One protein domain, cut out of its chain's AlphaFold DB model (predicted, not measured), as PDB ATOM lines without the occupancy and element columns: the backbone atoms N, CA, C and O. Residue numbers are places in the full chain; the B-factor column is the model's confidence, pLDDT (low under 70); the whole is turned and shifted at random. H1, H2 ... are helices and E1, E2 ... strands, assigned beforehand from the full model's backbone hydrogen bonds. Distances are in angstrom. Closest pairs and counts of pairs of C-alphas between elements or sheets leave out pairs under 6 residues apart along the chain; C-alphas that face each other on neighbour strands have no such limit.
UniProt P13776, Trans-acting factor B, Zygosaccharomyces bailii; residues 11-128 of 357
ATOM      1  N   ARG A  11     226.947 191.790 120.066       55.14
ATOM      2  CA  ARG A  11     226.872 191.054 118.798       55.14
ATOM      3  C   ARG A  11     225.614 190.193 118.801       55.14
ATOM      4  O   ARG A  11     225.465 189.373 119.706       55.14
ATOM      5  N   PRO A  12     224.772 190.270 117.753       60.76
ATOM      6  CA  PRO A  12     223.639 189.371 117.623       60.76
ATOM      7  C   PRO A  12     224.113 187.922 117.733       60.76
ATOM      8  O   PRO A  12     225.068 187.519 117.046       60.76
ATOM      9  N   THR A  13     223.453 187.151 118.597       73.83
ATOM     10  CA  THR A  13     223.712 185.719 118.753       73.83
ATOM     11  C   THR A  13     223.511 184.999 117.419       73.83
ATOM     12  O   THR A  13     222.906 185.526 116.476       73.83
ATOM     13  N   LYS A  14     224.039 183.778 117.289       74.45
ATOM     14  CA  LYS A  14     223.904 182.995 116.050       74.45
ATOM     15  C   LYS A  14     222.424 182.761 115.710       74.45
ATOM     16  O   LYS A  14     222.049 182.791 114.540       74.45
ATOM     17  N   GLU A  15     221.607 182.594 116.742       72.30
ATOM     18  CA  GLU A  15     220.156 182.463 116.717       72.30
ATOM     19  C   GLU A  15     219.490 183.757 116.235       72.30
ATOM     20  O   GLU A  15     218.667 183.713 115.324       72.30
ATOM     21  N   MET A  16     219.891 184.919 116.759       71.22
ATOM     22  CA  MET A  16     219.337 186.207 116.328       71.22
ATOM     23  C   MET A  16     219.681 186.510 114.864       71.22
ATOM     24  O   MET A  16     218.814 186.915 114.093       71.22
ATOM     25  N   LYS A  17     220.919 186.219 114.437       74.72
ATOM     26  CA  LYS A  17     221.325 186.324 113.021       74.72
ATOM     27  C   LYS A  17     220.497 185.424 112.111       74.72
ATOM     28  O   LYS A  17     220.179 185.824 110.996       74.72
ATOM     29  N   MET A  18     220.159 184.221 112.570       80.24
ATOM     30  CA  MET A  18     219.263 183.337 111.830       80.24
ATOM     31  C   MET A  18     217.870 183.938 111.708       80.24
ATOM     32  O   MET A  18     217.338 183.946 110.606       80.24
ATOM     33  N   ILE A  19     217.273 184.421 112.800       77.70
ATOM     34  CA  ILE A  19     215.937 185.035 112.749       77.70
ATOM     35  C   ILE A  19     215.934 186.212 111.771       77.70
ATOM     36  O   ILE A  19     215.031 186.325 110.946       77.70
ATOM     37  N   PHE A  20     216.986 187.030 111.796       78.59
ATOM     38  CA  PHE A  20     217.176 188.122 110.849       78.59
ATOM     39  C   PHE A  20     217.250 187.660 109.389       78.59
ATOM     40  O   PHE A  20     216.598 188.255 108.533       78.59
ATOM     41  N   ASP A  21     217.986 186.588 109.086       80.95
ATOM     42  CA  ASP A  21     218.042 186.027 107.730       80.95
ATOM     43  C   ASP A  21     216.699 185.408 107.306       80.95
ATOM     44  O   ASP A  21     216.203 185.668 106.204       80.95
ATOM     45  N   VAL A  22     216.071 184.631 108.196       83.43
ATOM     46  CA  VAL A  22     214.776 183.975 107.963       83.43
ATOM     47  C   VAL A  22     213.695 185.004 107.670       83.43
ATOM     48  O   VAL A  22     212.985 184.819 106.690       83.43
ATOM     49  N   LEU A  23     213.606 186.085 108.450       84.19
ATOM     50  CA  LEU A  23     212.617 187.158 108.289       84.19
ATOM     51  C   LEU A  23     213.054 188.258 107.305       84.19
ATOM     52  O   LEU A  23     212.313 189.212 107.083       84.19
ATOM     53  N   MET A  24     214.243 188.139 106.704       82.67
ATOM     54  CA  MET A  24     214.842 189.155 105.827       82.67
ATOM     55  C   MET A  24     214.881 190.549 106.463       82.67
ATOM     56  O   MET A  24     214.581 191.545 105.809       82.67
ATOM     57  N   THR A  25     215.239 190.658 107.743       71.34
ATOM     58  CA  THR A  25     215.285 191.968 108.410       71.34
ATOM     59  C   THR A  25     216.335 192.897 107.787       71.34
ATOM     60  O   THR A  25     216.096 194.099 107.743       71.34
ATOM     61  N   PHE A  26     217.410 192.344 107.209       62.18
ATOM     62  CA  PHE A  26     218.470 193.053 106.481       62.18
ATOM     63  C   PHE A  26     218.657 192.526 105.040       62.18
ATOM     64  O   PHE A  26     218.392 191.347 104.786       62.18
ATOM     65  N   PRO A  27     219.164 193.346 104.091       62.49
ATOM     66  CA  PRO A  27     219.519 194.768 104.220       62.49
ATOM     67  C   PRO A  27     218.357 195.727 103.906       62.49
ATOM     68  O   PRO A  27     218.540 196.938 103.935       62.49
ATOM     69  N   TYR A  28     217.178 195.208 103.559       67.22
ATOM     70  CA  TYR A  28     216.061 196.029 103.097       67.22
ATOM     71  C   TYR A  28     215.294 196.632 104.274       67.22
ATOM     72  O   TYR A  28     214.828 195.906 105.155       67.22
ATOM     73  N   PHE A  29     215.146 197.955 104.266       71.86
ATOM     74  CA  PHE A  29     214.343 198.700 105.228       71.86
ATOM     75  C   PHE A  29     212.924 198.893 104.685       71.86
ATOM     76  O   PHE A  29     212.745 199.226 103.513       71.86
ATOM     77  N   ALA A  30     211.932 198.642 105.532       77.03
ATOM     78  CA  ALA A  30     210.525 198.874 105.243       77.03
ATOM     79  C   ALA A  30     209.850 199.291 106.550       77.03
ATOM     80  O   ALA A  30     209.990 198.600 107.560       77.03
ATOM     81  N   VAL A  31     209.156 200.419 106.509       81.65
ATOM     82  CA  VAL A  31     208.410 201.001 107.624       81.65
ATOM     83  C   VAL A  31     206.952 200.658 107.435       81.65
ATOM     84  O   VAL A  31     206.413 200.902 106.362       81.65
ATOM     85  N   HIS A  32     206.305 200.152 108.475       88.46
ATOM     86  CA  HIS A  32     204.861 199.983 108.497       88.46
ATOM     87  C   HIS A  32     204.198 201.212 109.110       88.46
ATOM     88  O   HIS A  32     204.576 201.616 110.205       88.46
ATOM     89  N   VAL A  33     203.220 201.787 108.406       88.97
ATOM     90  CA  VAL A  33     202.366 202.871 108.905       88.97
ATOM     91  C   VAL A  33     200.942 202.317 109.046       88.97
ATOM     92  O   VAL A  33     200.197 202.322 108.060       88.97
ATOM     93  N   PRO A  34     200.560 201.816 110.240       87.53
ATOM     94  CA  PRO A  34     199.280 201.134 110.448       87.53
ATOM     95  C   PRO A  34     198.076 202.020 110.127       87.53
ATOM     96  O   PRO A  34     197.164 201.590 109.431       87.53
ATOM     97  N   SER A  35     198.109 203.288 110.550       89.72
ATOM     98  CA  SER A  35     197.015 204.251 110.355       89.72
ATOM     99  C   SER A  35     196.659 204.503 108.888       89.72
ATOM    100  O   SER A  35     195.530 204.874 108.581       89.72
ATOM    101  N   LYS A  36     197.611 204.289 107.974       88.19
ATOM    102  CA  LYS A  36     197.432 204.463 106.527       88.19
ATOM    103  C   LYS A  36     197.366 203.134 105.770       88.19
ATOM    104  O   LYS A  36     197.182 203.160 104.561       88.19
ATOM    105  N   ASN A  37     197.530 201.990 106.444       89.85
ATOM    106  CA  ASN A  37     197.682 200.674 105.815       89.85
ATOM    107  C   ASN A  37     198.734 200.676 104.691       89.85
ATOM    108  O   ASN A  37     198.493 200.151 103.607       89.85
ATOM    109  N   ILE A  38     199.906 201.278 104.924       90.79
ATOM    110  CA  ILE A  38     200.992 201.339 103.931       90.79
ATOM    111  C   ILE A  38     202.328 200.853 104.492       90.79
ATOM    112  O   ILE A  38     202.601 200.915 105.694       90.79
ATOM    113  N   LEU A  39     203.198 200.423 103.581       88.51
ATOM    114  CA  LEU A  39     204.621 200.221 103.799       88.51
ATOM    115  C   LEU A  39     205.417 201.296 103.062       88.51
ATOM    116  O   LEU A  39     205.296 201.427 101.847       88.51
ATOM    117  N   ILE A  40     206.276 202.023 103.773       82.84
ATOM    118  CA  ILE A  40     207.210 202.987 103.185       82.84
ATOM    119  C   ILE A  40     208.571 202.309 103.029       82.84
ATOM    120  O   ILE A  40     209.120 201.747 103.979       82.84
ATOM    121  N   THR A  41     209.131 202.355 101.823       80.52
ATOM    122  CA  THR A  41     210.447 201.789 101.511       80.52
ATOM    123  C   THR A  41     211.300 202.803 100.748       80.52
ATOM    124  O   THR A  41     210.753 203.709 100.119       80.52
ATOM    125  N   PRO A  42     212.630 202.608 100.665       70.85
ATOM    126  CA  PRO A  42     213.478 203.397  99.767       70.85
ATOM    127  C   PRO A  42     213.091 203.314  98.278       70.85
ATOM    128  O   PRO A  42     213.615 204.068  97.469       70.85
ATOM    129  N   LYS A  43     212.221 202.368  97.893       71.32
ATOM    130  CA  LYS A  43     211.766 202.125  96.515       71.32
ATOM    131  C   LYS A  43     210.325 202.590  96.267       71.32
ATOM    132  O   LYS A  43     209.751 202.223  95.241       71.32
ATOM    133  N   GLY A  44     209.754 203.353  97.197       75.72
ATOM    134  CA  GLY A  44     208.386 203.859  97.138       75.72
ATOM    135  C   GLY A  44     207.488 203.312  98.247       75.72
ATOM    136  O   GLY A  44     207.918 202.542  99.114       75.72
ATOM    137  N   THR A  45     206.230 203.733  98.189       85.06
ATOM    138  CA  THR A  45     205.168 203.375  99.133       85.06
ATOM    139  C   THR A  45     204.306 202.255  98.556       85.06
ATOM    140  O   THR A  45     203.990 202.272  97.369       85.06
ATOM    141  N   VAL A  46     203.925 201.283  99.385       88.17
ATOM    142  CA  VAL A  46     203.085 200.140  99.000       88.17
ATOM    143  C   VAL A  46     201.869 200.064  99.912       88.17
ATOM    144  O   VAL A  46     202.025 199.990 101.126       88.17
ATOM    145  N   GLU A  47     200.670 200.020  99.342       91.02
ATOM    146  CA  GLU A  47     199.433 199.785 100.093       91.02
ATOM    147  C   GLU A  47     199.313 198.322 100.541       91.02
ATOM    148  O   GLU A  47     199.609 197.386  99.790       91.02
ATOM    149  N   ILE A  48     198.890 198.126 101.789       91.71
ATOM    150  CA  ILE A  48     198.685 196.826 102.422       91.71
ATOM    151  C   ILE A  48     197.216 196.423 102.240       91.71
ATOM    152  O   ILE A  48     196.324 197.122 102.727       91.71
ATOM    153  N   PRO A  49     196.937 195.282 101.593       92.73
ATOM    154  CA  PRO A  49     195.574 194.802 101.404       92.73
ATOM    155  C   PRO A  49     194.968 194.299 102.721       92.73
ATOM    156  O   PRO A  49     195.681 193.882 103.637       92.73
ATOM    157  N   GLU A  50     193.636 194.277 102.794       91.93
ATOM    158  CA  GLU A  50     192.863 193.928 104.000       91.93
ATOM    159  C   GLU A  50     193.283 192.601 104.647       91.93
ATOM    160  O   GLU A  50     193.455 192.515 105.863       91.93
ATOM    161  N   ASN A  51     193.550 191.571 103.839       92.75
ATOM    162  CA  ASN A  51     193.960 190.249 104.320       92.75
ATOM    163  C   ASN A  51     195.352 190.219 104.990       92.75
ATOM    164  O   ASN A  51     195.699 189.213 105.612       92.75
ATOM    165  N   TYR A  52     196.139 191.297 104.905       93.30
ATOM    166  CA  TYR A  52     197.444 191.444 105.563       93.30
ATOM    167  C   TYR A  52     197.451 192.444 106.722       93.30
ATOM    168  O   TYR A  52     198.437 192.474 107.459       93.30
ATOM    169  N   GLN A  53     196.393 193.236 106.921       89.58
ATOM    170  CA  GLN A  53     196.373 194.307 107.930       89.58
ATOM    171  C   GLN A  53     196.605 193.774 109.353       89.58
ATOM    172  O   GLN A  53     197.368 194.352 110.121       89.58
ATOM    173  N   ASN A  54     196.057 192.594 109.663       89.22
ATOM    174  CA  ASN A  54     196.264 191.913 110.949       89.22
ATOM    175  C   ASN A  54     197.631 191.205 111.066       89.22
ATOM    176  O   ASN A  54     197.945 190.630 112.107       89.22
ATOM    177  N   TYR A  55     198.444 191.212 110.005       91.60
ATOM    178  CA  TYR A  55     199.684 190.440 109.888       91.60
ATOM    179  C   TYR A  55     200.834 191.268 109.275       91.60
ATOM    180  O   TYR A  55     201.411 190.880 108.249       91.60
ATOM    181  N   PRO A  56     201.238 192.389 109.903       88.09
ATOM    182  CA  PRO A  56     202.195 193.336 109.322       88.09
ATOM    183  C   PRO A  56     203.564 192.717 109.017       88.09
ATOM    184  O   PRO A  56     204.205 193.069 108.028       88.09
ATOM    185  N   ILE A  57     204.002 191.733 109.809       90.05
ATOM    186  CA  ILE A  57     205.258 191.002 109.576       90.05
ATOM    187  C   ILE A  57     205.242 190.296 108.213       90.05
ATOM    188  O   ILE A  57     206.260 190.286 107.517       90.05
ATOM    189  N   LEU A  58     204.100 189.732 107.804       94.13
ATOM    190  CA  LEU A  58     203.963 189.070 106.506       94.13
ATOM    191  C   LEU A  58     204.034 190.087 105.364       94.13
ATOM    192  O   LEU A  58     204.697 189.829 104.356       94.13
ATOM    193  N   ALA A  59     203.415 191.256 105.545       92.91
ATOM    194  CA  ALA A  59     203.456 192.333 104.564       92.91
ATOM    195  C   ALA A  59     204.888 192.847 104.356       92.91
ATOM    196  O   ALA A  59     205.394 192.879 103.231       92.91
ATOM    197  N   ILE A  60     205.581 193.145 105.461       91.19
ATOM    198  CA  ILE A  60     206.988 193.561 105.470       91.19
ATOM    199  C   ILE A  60     207.861 192.506 104.783       91.19
ATOM    200  O   ILE A  60     208.677 192.838 103.922       91.19
ATOM    201  N   PHE A  61     207.690 191.229 105.135       93.20
ATOM    202  CA  PHE A  61     208.453 190.142 104.529       93.20
ATOM    203  C   PHE A  61     208.256 190.092 103.011       93.20
ATOM    204  O   PHE A  61     209.233 189.990 102.265       93.20
ATOM    205  N   TYR A  62     207.011 190.172 102.535       93.78
ATOM    206  CA  TYR A  62     206.726 190.084 101.108       93.78
ATOM    207  C   TYR A  62     207.303 191.269 100.326       93.78
ATOM    208  O   TYR A  62     207.955 191.066  99.300       93.78
ATOM    209  N   VAL A  63     207.178 192.493 100.839       90.14
ATOM    210  CA  VAL A  63     207.775 193.669 100.191       90.14
ATOM    211  C   VAL A  63     209.298 193.556 100.132       90.14
ATOM    212  O   VAL A  63     209.889 193.755  99.071       90.14
ATOM    213  N   LYS A  64     209.957 193.115 101.211       89.36
ATOM    214  CA  LYS A  64     211.408 192.862 101.186       89.36
ATOM    215  C   LYS A  64     211.796 191.752 100.207       89.36
ATOM    216  O   LYS A  64     212.852 191.831  99.577       89.36
ATOM    217  N   TYR A  65     210.949 190.737 100.033       90.78
ATOM    218  CA  TYR A  65     211.135 189.713  99.005       90.78
ATOM    219  C   TYR A  65     211.093 190.323  97.595       90.78
ATOM    220  O   TYR A  65     211.961 190.004  96.780       90.78
ATOM    221  N   LEU A  66     210.157 191.239  97.319       86.80
ATOM    222  CA  LEU A  66     210.081 191.956  96.041       86.80
ATOM    223  C   LEU A  66     211.313 192.837  95.803       86.80
ATOM    224  O   LEU A  66     211.910 192.764  94.731       86.80
ATOM    225  N   MET A  67     211.758 193.593  96.813       78.62
ATOM    226  CA  MET A  67     212.973 194.419  96.729       78.62
ATOM    227  C   MET A  67     214.227 193.579  96.458       78.62
ATOM    228  O   MET A  67     215.118 194.009  95.729       78.62
ATOM    229  N   LYS A  68     214.293 192.371  97.029       82.24
ATOM    230  CA  LYS A  68     215.376 191.416  96.775       82.24
ATOM    231  C   LYS A  68     215.326 190.830  95.370       82.24
ATOM    232  O   LYS A  68     216.372 190.609  94.769       82.24
ATOM    233  N   LYS A  69     214.124 190.535  94.875       80.55
ATOM    234  CA  LYS A  69     213.909 189.980  93.537       80.55
ATOM    235  C   LYS A  69     214.230 191.005  92.447       80.55
ATOM    236  O   LYS A  69     214.801 190.626  91.433       80.55
ATOM    237  N   ASN A  70     213.922 192.278  92.700       71.40
ATOM    238  CA  ASN A  70     214.121 193.389  91.773       71.40
ATOM    239  C   ASN A  70     215.009 194.470  92.429       71.40
ATOM    240  O   ASN A  70     214.510 195.519  92.852       71.40
ATOM    241  N   PRO A  71     216.330 194.239  92.573       63.06
ATOM    242  CA  PRO A  71     217.218 195.119  93.340       63.06
ATOM    243  C   PRO A  71     217.380 196.519  92.738       63.06
ATOM    244  O   PRO A  71     217.644 197.453  93.492       63.06
ATOM    245  N   TYR A  72     217.116 196.706  91.443       63.82
ATOM    246  CA  TYR A  72     217.305 197.986  90.745       63.82
ATOM    247  C   TYR A  72     216.010 198.717  90.375       63.82
ATOM    248  O   TYR A  72     216.064 199.896  90.056       63.82
ATOM    249  N   ASP A  73     214.852 198.060  90.469       57.16
ATOM    250  CA  ASP A  73     213.580 198.666  90.059       57.16
ATOM    251  C   ASP A  73     212.867 199.343  91.240       57.16
ATOM    252  O   ASP A  73     213.048 198.953  92.403       57.16
ATOM    253  N   LEU A  74     212.040 200.351  90.949       69.40
ATOM    254  CA  LEU A  74     211.034 200.840  91.895       69.40
ATOM    255  C   LEU A  74     210.022 199.724  92.187       69.40
ATOM    256  O   LEU A  74     209.826 198.814  91.375       69.40
ATOM    257  N   LEU A  75     209.381 199.770  93.354       68.37
ATOM    258  CA  LEU A  75     208.272 198.855  93.609       68.37
ATOM    259  C   LEU A  75     207.096 199.244  92.698       68.37
ATOM    260  O   LEU A  75     206.825 200.434  92.540       68.37
ATOM    261  N   PRO A  76     206.415 198.271  92.065       65.17
ATOM    262  CA  PRO A  76     205.263 198.582  91.235       65.17
ATOM    263  C   PRO A  76     204.169 199.213  92.101       65.17
ATOM    264  O   PRO A  76     203.940 198.765  93.223       65.17
ATOM    265  N   SER A  77     203.482 200.223  91.564       63.97
ATOM    266  CA  SER A  77     202.348 200.873  92.236       63.97
ATOM    267  C   SER A  77     201.228 199.880  92.552       63.97
ATOM    268  O   SER A  77     200.560 199.999  93.571       63.97
ATOM    269  N   THR A  78     201.057 198.860  91.708       73.54
ATOM    270  CA  THR A  78     200.122 197.753  91.924       73.54
ATOM    271  C   THR A  78     200.899 196.471  92.213       73.54
ATOM    272  O   THR A  78     201.528 195.883  91.328       73.54
ATOM    273  N   VAL A  79     200.876 196.028  93.468       81.85
ATOM    274  CA  VAL A  79     201.521 194.784  93.900       81.85
ATOM    275  C   VAL A  79     200.507 193.642  93.861       81.85
ATOM    276  O   VAL A  79     199.462 193.705  94.500       81.85
ATOM    277  N   ASN A  80     200.836 192.556  93.156       86.28
ATOM    278  CA  ASN A  80     200.056 191.318  93.225       86.28
ATOM    279  C   ASN A  80     200.376 190.597  94.536       86.28
ATOM    280  O   ASN A  80     201.439 189.981  94.670       86.28
ATOM    281  N   TRP A  81     199.474 190.693  95.504       91.48
ATOM    282  CA  TRP A  81     199.617 190.065  96.810       91.48
ATOM    283  C   TRP A  81     199.193 188.590  96.764       91.48
ATOM    284  O   TRP A  81     198.106 188.286  96.278       91.48
ATOM    285  N   PRO A  82     200.026 187.653  97.243       93.29
ATOM    286  CA  PRO A  82     199.619 186.264  97.403       93.29
ATOM    287  C   PRO A  82     198.714 186.119  98.629       93.29
ATOM    288  O   PRO A  82     198.638 187.016  99.466       93.29
ATOM    289  N   GLU A  83     198.101 184.954  98.803       93.96
ATOM    290  CA  GLU A  83     197.400 184.645 100.049       93.96
ATOM    291  C   GLU A  83     198.367 184.652 101.255       93.96
ATOM    292  O   GLU A  83     199.489 184.138 101.136       93.96
ATOM    293  N   PRO A  84     197.966 185.162 102.438       94.84
ATOM    294  CA  PRO A  84     198.842 185.267 103.609       94.84
ATOM    295  C   PRO A  84     199.498 183.942 104.015       94.84
ATOM    296  O   PRO A  84     200.671 183.912 104.401       94.84
ATOM    297  N   TYR A  85     198.783 182.819 103.861       94.23
ATOM    298  CA  TYR A  85     199.321 181.492 104.172       94.23
ATOM    299  C   TYR A  85     200.556 181.141 103.325       94.23
ATOM    300  O   TYR A  85     201.416 180.399 103.795       94.23
ATOM    301  N   VAL A  86     200.684 181.681 102.106       94.47
ATOM    302  CA  VAL A  86     201.847 181.459 101.230       94.47
ATOM    303  C   VAL A  86     203.090 182.106 101.835       94.47
ATOM    304  O   VAL A  86     204.180 181.524 101.814       94.47
ATOM    305  N   VAL A  87     202.940 183.299 102.414       94.67
ATOM    306  CA  VAL A  87     204.032 184.021 103.076       94.67
ATOM    307  C   VAL A  87     204.423 183.324 104.375       94.67
ATOM    308  O   VAL A  87     205.611 183.071 104.584       94.67
ATOM    309  N   VAL A  88     203.442 182.915 105.188       94.36
ATOM    310  CA  VAL A  88     203.680 182.106 106.398       94.36
ATOM    311  C   VAL A  88     204.453 180.839 106.041       94.36
ATOM    312  O   VAL A  88     205.521 180.603 106.601       94.36
ATOM    313  N   ASN A  89     203.975 180.071 105.056       92.87
ATOM    314  CA  ASN A  89     204.617 178.826 104.635       92.87
ATOM    315  C   ASN A  89     206.035 179.055 104.085       92.87
ATOM    316  O   ASN A  89     206.926 178.221 104.233       92.87
ATOM    317  N   THR A  90     206.284 180.212 103.466       93.04
ATOM    318  CA  THR A  90     207.633 180.595 103.029       93.04
ATOM    319  C   THR A  90     208.559 180.814 104.220       93.04
ATOM    320  O   THR A  90     209.682 180.311 104.217       93.04
ATOM    321  N   ILE A  91     208.111 181.565 105.229       91.52
ATOM    322  CA  ILE A  91     208.899 181.879 106.425       91.52
ATOM    323  C   ILE A  91     209.182 180.605 107.226       91.52
ATOM    324  O   ILE A  91     210.338 180.344 107.562       91.52
ATOM    325  N   THR A  92     208.161 179.782 107.479       90.30
ATOM    326  CA  THR A  92     208.299 178.534 108.242       90.30
ATOM    327  C   THR A  92     209.226 177.547 107.543       90.30
ATOM    328  O   THR A  92     210.133 177.017 108.182       90.30
ATOM    329  N   LYS A  93     209.112 177.374 106.218       87.81
ATOM    330  CA  LYS A  93     210.050 176.530 105.462       87.81
ATOM    331  C   LYS A  93     211.467 177.079 105.466       87.81
ATOM    332  O   LYS A  93     212.407 176.320 105.649       87.81
ATOM    333  N   ARG A  94     211.656 178.395 105.314       87.77
ATOM    334  CA  ARG A  94     212.996 179.002 105.426       87.77
ATOM    335  C   ARG A  94     213.618 178.780 106.797       87.77
ATOM    336  O   ARG A  94     214.832 178.634 106.886       87.77
ATOM    337  N   PHE A  95     212.796 178.780 107.839       86.50
ATOM    338  CA  PHE A  95     213.223 178.478 109.193       86.50
ATOM    339  C   PHE A  95     213.621 177.003 109.339       86.50
ATOM    340  O   PHE A  95     214.725 176.734 109.803       86.50
ATOM    341  N   GLN A  96     212.788 176.066 108.870       84.17
ATOM    342  CA  GLN A  96     213.082 174.623 108.864       84.17
ATOM    343  C   GLN A  96     214.352 174.288 108.068       84.17
ATOM    344  O   GLN A  96     215.218 173.572 108.560       84.17
ATOM    345  N   ASP A  97     214.492 174.867 106.874       81.77
ATOM    346  CA  ASP A  97     215.616 174.646 105.955       81.77
ATOM    347  C   ASP A  97     216.919 175.321 106.444       81.77
ATOM    348  O   ASP A  97     217.989 175.146 105.850       81.77
ATOM    349  N   HIS A  98     216.870 176.144 107.500       81.99
ATOM    350  CA  HIS A  98     218.046 176.870 107.961       81.99
ATOM    351  C   HIS A  98     219.059 175.922 108.619       81.99
ATOM    352  O   HIS A  98     218.735 175.124 109.495       81.99
ATOM    353  N   LYS A  99     220.346 176.095 108.292       79.41
ATOM    354  CA  LYS A  99     221.475 175.264 108.766       79.41
ATOM    355  C   LYS A  99     221.573 175.050 110.286       79.41
ATOM    356  O   LYS A  99     222.262 174.139 110.727       79.41
ATOM    357  N   LEU A 100     220.939 175.901 111.097       72.94
ATOM    358  CA  LEU A 100     220.883 175.728 112.556       72.94
ATOM    359  C   LEU A 100     219.958 174.589 113.005       72.94
ATOM    360  O   LEU A 100     220.159 174.062 114.099       72.94
ATOM    361  N   PHE A 101     218.989 174.211 112.173       72.57
ATOM    362  CA  PHE A 101     218.032 173.141 112.431       72.57
ATOM    363  C   PHE A 101     218.336 171.853 111.670       72.57
ATOM    364  O   PHE A 101     217.611 170.885 111.850       72.57
ATOM    365  N   ALA A 102     219.443 171.793 110.916       65.46
ATOM    366  CA  ALA A 102     219.822 170.630 110.107       65.46
ATOM    367  C   ALA A 102     219.825 169.287 110.875       65.46
ATOM    368  O   ALA A 102     219.698 168.247 110.249       65.46
ATOM    369  N   ASN A 103     219.918 169.316 112.214       58.44
ATOM    370  CA  ASN A 103     219.881 168.142 113.096       58.44
ATOM    371  C   ASN A 103     218.951 168.317 114.319       58.44
ATOM    372  O   ASN A 103     219.172 167.691 115.355       58.44
ATOM    373  N   LYS A 104     217.972 169.229 114.272       67.05
ATOM    374  CA  LYS A 104     217.075 169.515 115.408       67.05
ATOM    375  C   LYS A 104     215.623 169.329 114.996       67.05
ATOM    376  O   LYS A 104     215.267 169.608 113.858       67.05
ATOM    377  N   ASN A 105     214.777 168.928 115.945       67.18
ATOM    378  CA  ASN A 105     213.335 168.901 115.732       67.18
ATOM    379  C   ASN A 105     212.814 170.346 115.618       67.18
ATOM    380  O   ASN A 105     212.653 171.046 116.620       67.18
ATOM    381  N   ALA A 106     212.658 170.818 114.380       76.51
ATOM    382  CA  ALA A 106     212.253 172.184 114.074       76.51
ATOM    383  C   ALA A 106     210.756 172.422 114.325       76.51
ATOM    384  O   ALA A 106     210.363 173.571 114.507       76.51
ATOM    385  N   ASP A 107     209.933 171.370 114.382       78.35
ATOM    386  CA  ASP A 107     208.471 171.478 114.322       78.35
ATOM    387  C   ASP A 107     207.884 172.282 115.488       78.35
ATOM    388  O   ASP A 107     207.081 173.190 115.273       78.35
ATOM    389  N   VAL A 108     208.377 172.057 116.711       79.70
ATOM    390  CA  VAL A 108     207.951 172.819 117.904       79.70
ATOM    391  C   VAL A 108     208.271 174.311 117.761       79.70
ATOM    392  O   VAL A 108     207.511 175.175 118.199       79.70
ATOM    393  N   TYR A 109     209.408 174.643 117.148       82.00
ATOM    394  CA  TYR A 109     209.806 176.033 116.930       82.00
ATOM    395  C   TYR A 109     209.046 176.674 115.770       82.00
ATOM    396  O   TYR A 109     208.772 177.870 115.819       82.00
ATOM    397  N   VAL A 110     208.688 175.891 114.755       85.27
ATOM    398  CA  VAL A 110     207.878 176.332 113.616       85.27
ATOM    399  C   VAL A 110     206.476 176.703 114.067       85.27
ATOM    400  O   VAL A 110     205.996 177.769 113.698       85.27
ATOM    401  N   GLU A 111     205.854 175.878 114.908       85.55
ATOM    402  CA  GLU A 111     204.538 176.174 115.476       85.55
ATOM    403  C   GLU A 111     204.575 177.461 116.314       85.55
ATOM    404  O   GLU A 111     203.753 178.360 116.126       85.55
ATOM    405  N   ARG A 112     205.589 177.609 117.181       85.79
ATOM    406  CA  ARG A 112     205.805 178.844 117.954       85.79
ATOM    407  C   ARG A 112     206.017 180.060 117.054       85.79
ATOM    408  O   ARG A 112     205.460 181.117 117.333       85.79
ATOM    409  N   LEU A 113     206.803 179.919 115.987       87.21
ATOM    410  CA  LEU A 113     207.058 180.992 115.028       87.21
ATOM    411  C   LEU A 113     205.777 181.394 114.294       87.21
ATOM    412  O   LEU A 113     205.480 182.582 114.224       87.21
ATOM    413  N   GLN A 114     205.010 180.428 113.785       89.77
ATOM    414  CA  GLN A 114     203.746 180.679 113.093       89.77
ATOM    415  C   GLN A 114     202.750 181.395 114.007       89.77
ATOM    416  O   GLN A 114     202.184 182.409 113.606       89.77
ATOM    417  N   ASN A 115     202.596 180.928 115.248       89.10
ATOM    418  CA  ASN A 115     201.727 181.573 116.230       89.10
ATOM    419  C   ASN A 115     202.185 182.999 116.573       89.10
ATOM    420  O   ASN A 115     201.342 183.856 116.813       89.10
ATOM    421  N   ALA A 116     203.495 183.272 116.565       87.00
ATOM    422  CA  ALA A 116     204.036 184.600 116.852       87.00
ATOM    423  C   ALA A 116     203.859 185.606 115.702       87.00
ATOM    424  O   ALA A 116     203.669 186.790 115.963       87.00
ATOM    425  N   ILE A 117     203.941 185.169 114.440       88.75
ATOM    426  CA  ILE A 117     203.870 186.075 113.276       88.75
ATOM    427  C   ILE A 117     202.481 186.150 112.634       88.75
ATOM    428  O   ILE A 117     202.219 187.077 111.869       88.75
ATOM    429  N   ALA A 118     201.631 185.145 112.867       90.30
ATOM    430  CA  ALA A 118     200.395 184.930 112.123       90.30
ATOM    431  C   ALA A 118     199.398 184.022 112.872       90.30
ATOM    432  O   ALA A 118     198.941 183.004 112.336       90.30
ATOM    433  N   SER A 119     199.052 184.369 114.117       87.25
ATOM    434  CA  SER A 119     198.044 183.627 114.882       87.25
ATOM    435  C   SER A 119     196.704 183.600 114.124       87.25
ATOM    436  O   SER A 119     196.169 184.620 113.691       87.25
ATOM    437  N   GLY A 120     196.178 182.397 113.883       86.63
ATOM    438  CA  GLY A 120     194.911 182.186 113.172       86.63
ATOM    439  C   GLY A 120     195.027 181.862 111.678       86.63
ATOM    440  O   GLY A 120     194.084 181.294 111.126       86.63
ATOM    441  N   ILE A 121     196.172 182.103 111.025       91.36
ATOM    442  CA  ILE A 121     196.359 181.661 109.635       91.36
ATOM    443  C   ILE A 121     196.606 180.150 109.614       91.36
ATOM    444  O   ILE A 121     197.630 179.655 110.093       91.36
ATOM    445  N   LYS A 122     195.669 179.408 109.013       90.20
ATOM    446  CA  LYS A 122     195.809 177.973 108.740       90.20
ATOM    447  C   LYS A 122     196.344 177.764 107.329       90.20
ATOM    448  O   LYS A 122     195.798 178.304 106.372       90.20
ATOM    449  N   ILE A 123     197.387 176.948 107.198       89.47
ATOM    450  CA  ILE A 123     197.909 176.523 105.896       89.47
ATOM    451  C   ILE A 123     197.052 175.343 105.416       89.47
ATOM    452  O   ILE A 123     197.027 174.318 106.102       89.47
ATOM    453  N   PRO A 124     196.354 175.446 104.269       90.74
ATOM    454  CA  PRO A 124     195.593 174.325 103.731       90.74
ATOM    455  C   PRO A 124     196.504 173.130 103.438       90.74
ATOM    456  O   PRO A 124     197.573 173.295 102.849       90.74
ATOM    457  N   GLU A 125     196.061 171.919 103.785       87.56
ATOM    458  CA  GLU A 125     196.824 170.679 103.562       87.56
ATOM    459  C   GLU A 125     197.261 170.536 102.096       87.56
ATOM    460  O   GLU A 125     198.426 170.274 101.795       87.56
ATOM    461  N   SER A 126     196.339 170.830 101.175       89.93
ATOM    462  CA  SER A 126     196.556 170.807  99.723       89.93
ATOM    463  C   SER A 126     197.604 171.814  99.234       89.93
ATOM    464  O   SER A 126     198.128 171.668  98.131       89.93
ATOM    465  N   LYS A 127     197.932 172.828 100.042       88.66
ATOM    466  CA  LYS A 127     198.862 173.916  99.719       88.66
ATOM    467  C   LYS A 127     200.100 173.945 100.616       88.66
ATOM    468  O   LYS A 127     200.896 174.875 100.519       88.66
ATOM    469  N   LYS A 128     200.354 172.898 101.414       84.73
ATOM    470  CA  LYS A 128     201.553 172.780 102.274       84.73
ATOM    471  C   LYS A 128     202.885 172.976 101.550       84.73
ATOM    472  O   LYS A 128     203.896 173.295 102.176       84.73
TER     473      LYS A 128
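Overview. This is residues 11 to 128 of the 357 residues of the protein "Trans-acting factor B" of Zygosaccharomyces bailii (UniProt P13776). A small antiparallel sheet of three strands, E1 to E3, stands at one end of the domain and a helical hairpin, H4 and H5, at the other, with H3 between them, packed on one face of the sheet and crossing H4. H1 packs on H4 near residues 91 to 95, and the short H2 lies beside H3, off the sheet. The printed part has 118 residues, with five named helices and three named strands in the order H1 E1 E2 E3 H2 H3 H4 H5; the sheet's order is E1 - E2 - E3 and the class is mostly helix. The whole is compact, with a radius of gyration of the C-alphas of 14.7 A and spans of 42 by 36 by 24 A.

Along the chain. H1, residues 14 to 22, begins at C-alpha 14 at (223.904, 182.995, 116.050) and is 12.2 A long. E1, residues 31 to 33, E2, residues 38 to 41, and E3, residues 44 to 47, measure 6.5 A, 9.8 A and 10.3 A. H2, residues 50 to 53, measures 5.3 A. H3, residues 56 to 69, is the longest helix at 19.9 A and begins at (202.195, 193.336, 109.322). H4, residues 84 to 96, measures 18.5 A, and H5, residues 107 to 118, measures 15.8 A and ends at (200.395, 184.930, 112.123).

Arrangement. H4 is the hub and touches three helices. Its residues 91 to 95 touch H1, closest at the C-alphas of Val 22 and Phe 95, 5.8 A; they run opposite ways at a shallow tilt of 34 degrees, only just short of steep. E1, E2 and E3 form a meander, each strand the antiparallel neighbour of the one before. N 31 and O 40 are within hydrogen-bond range at 2.9 A, and so are N 39 and O 46 at 2.8 A. H3 is on the sheet in two layers, a helix on one face of a sheet, at a height over the sheet of 9.6 A; it runs slantwise to the strands, at 38 degrees to E2 on the local plane. H2 is close to but not clearly touching H3, the closest C-alphas being those of Tyr 52 and Ala 59, 6.2 A. H3, with residues 58 to 62, touches H4 about perpendicular at 74 degrees, closest at the C-alphas of Leu 58 and Val 87, 6.1 A. H4 and H5 form a helical hairpin; they touch at the C-alphas of Thr 92 and Val 110, 5.8 A. In H1, H3, H4 and H5 every O i to N i+4 pair is within hydrogen-bond range; H2 is too short for such a pair.

Size, cuts and confidence. The C-alphas farthest apart are those of Lys 36 and Asn 103, 43.2 A. The printed part has no cut, and H3 to H4 is the long link, with no named element in residues 70 to 83. Mean pLDDT of the printed part is 82.6, and it is under 70 in residues 11 to 12, 26 to 28, 71 to 77 and 102 to 105.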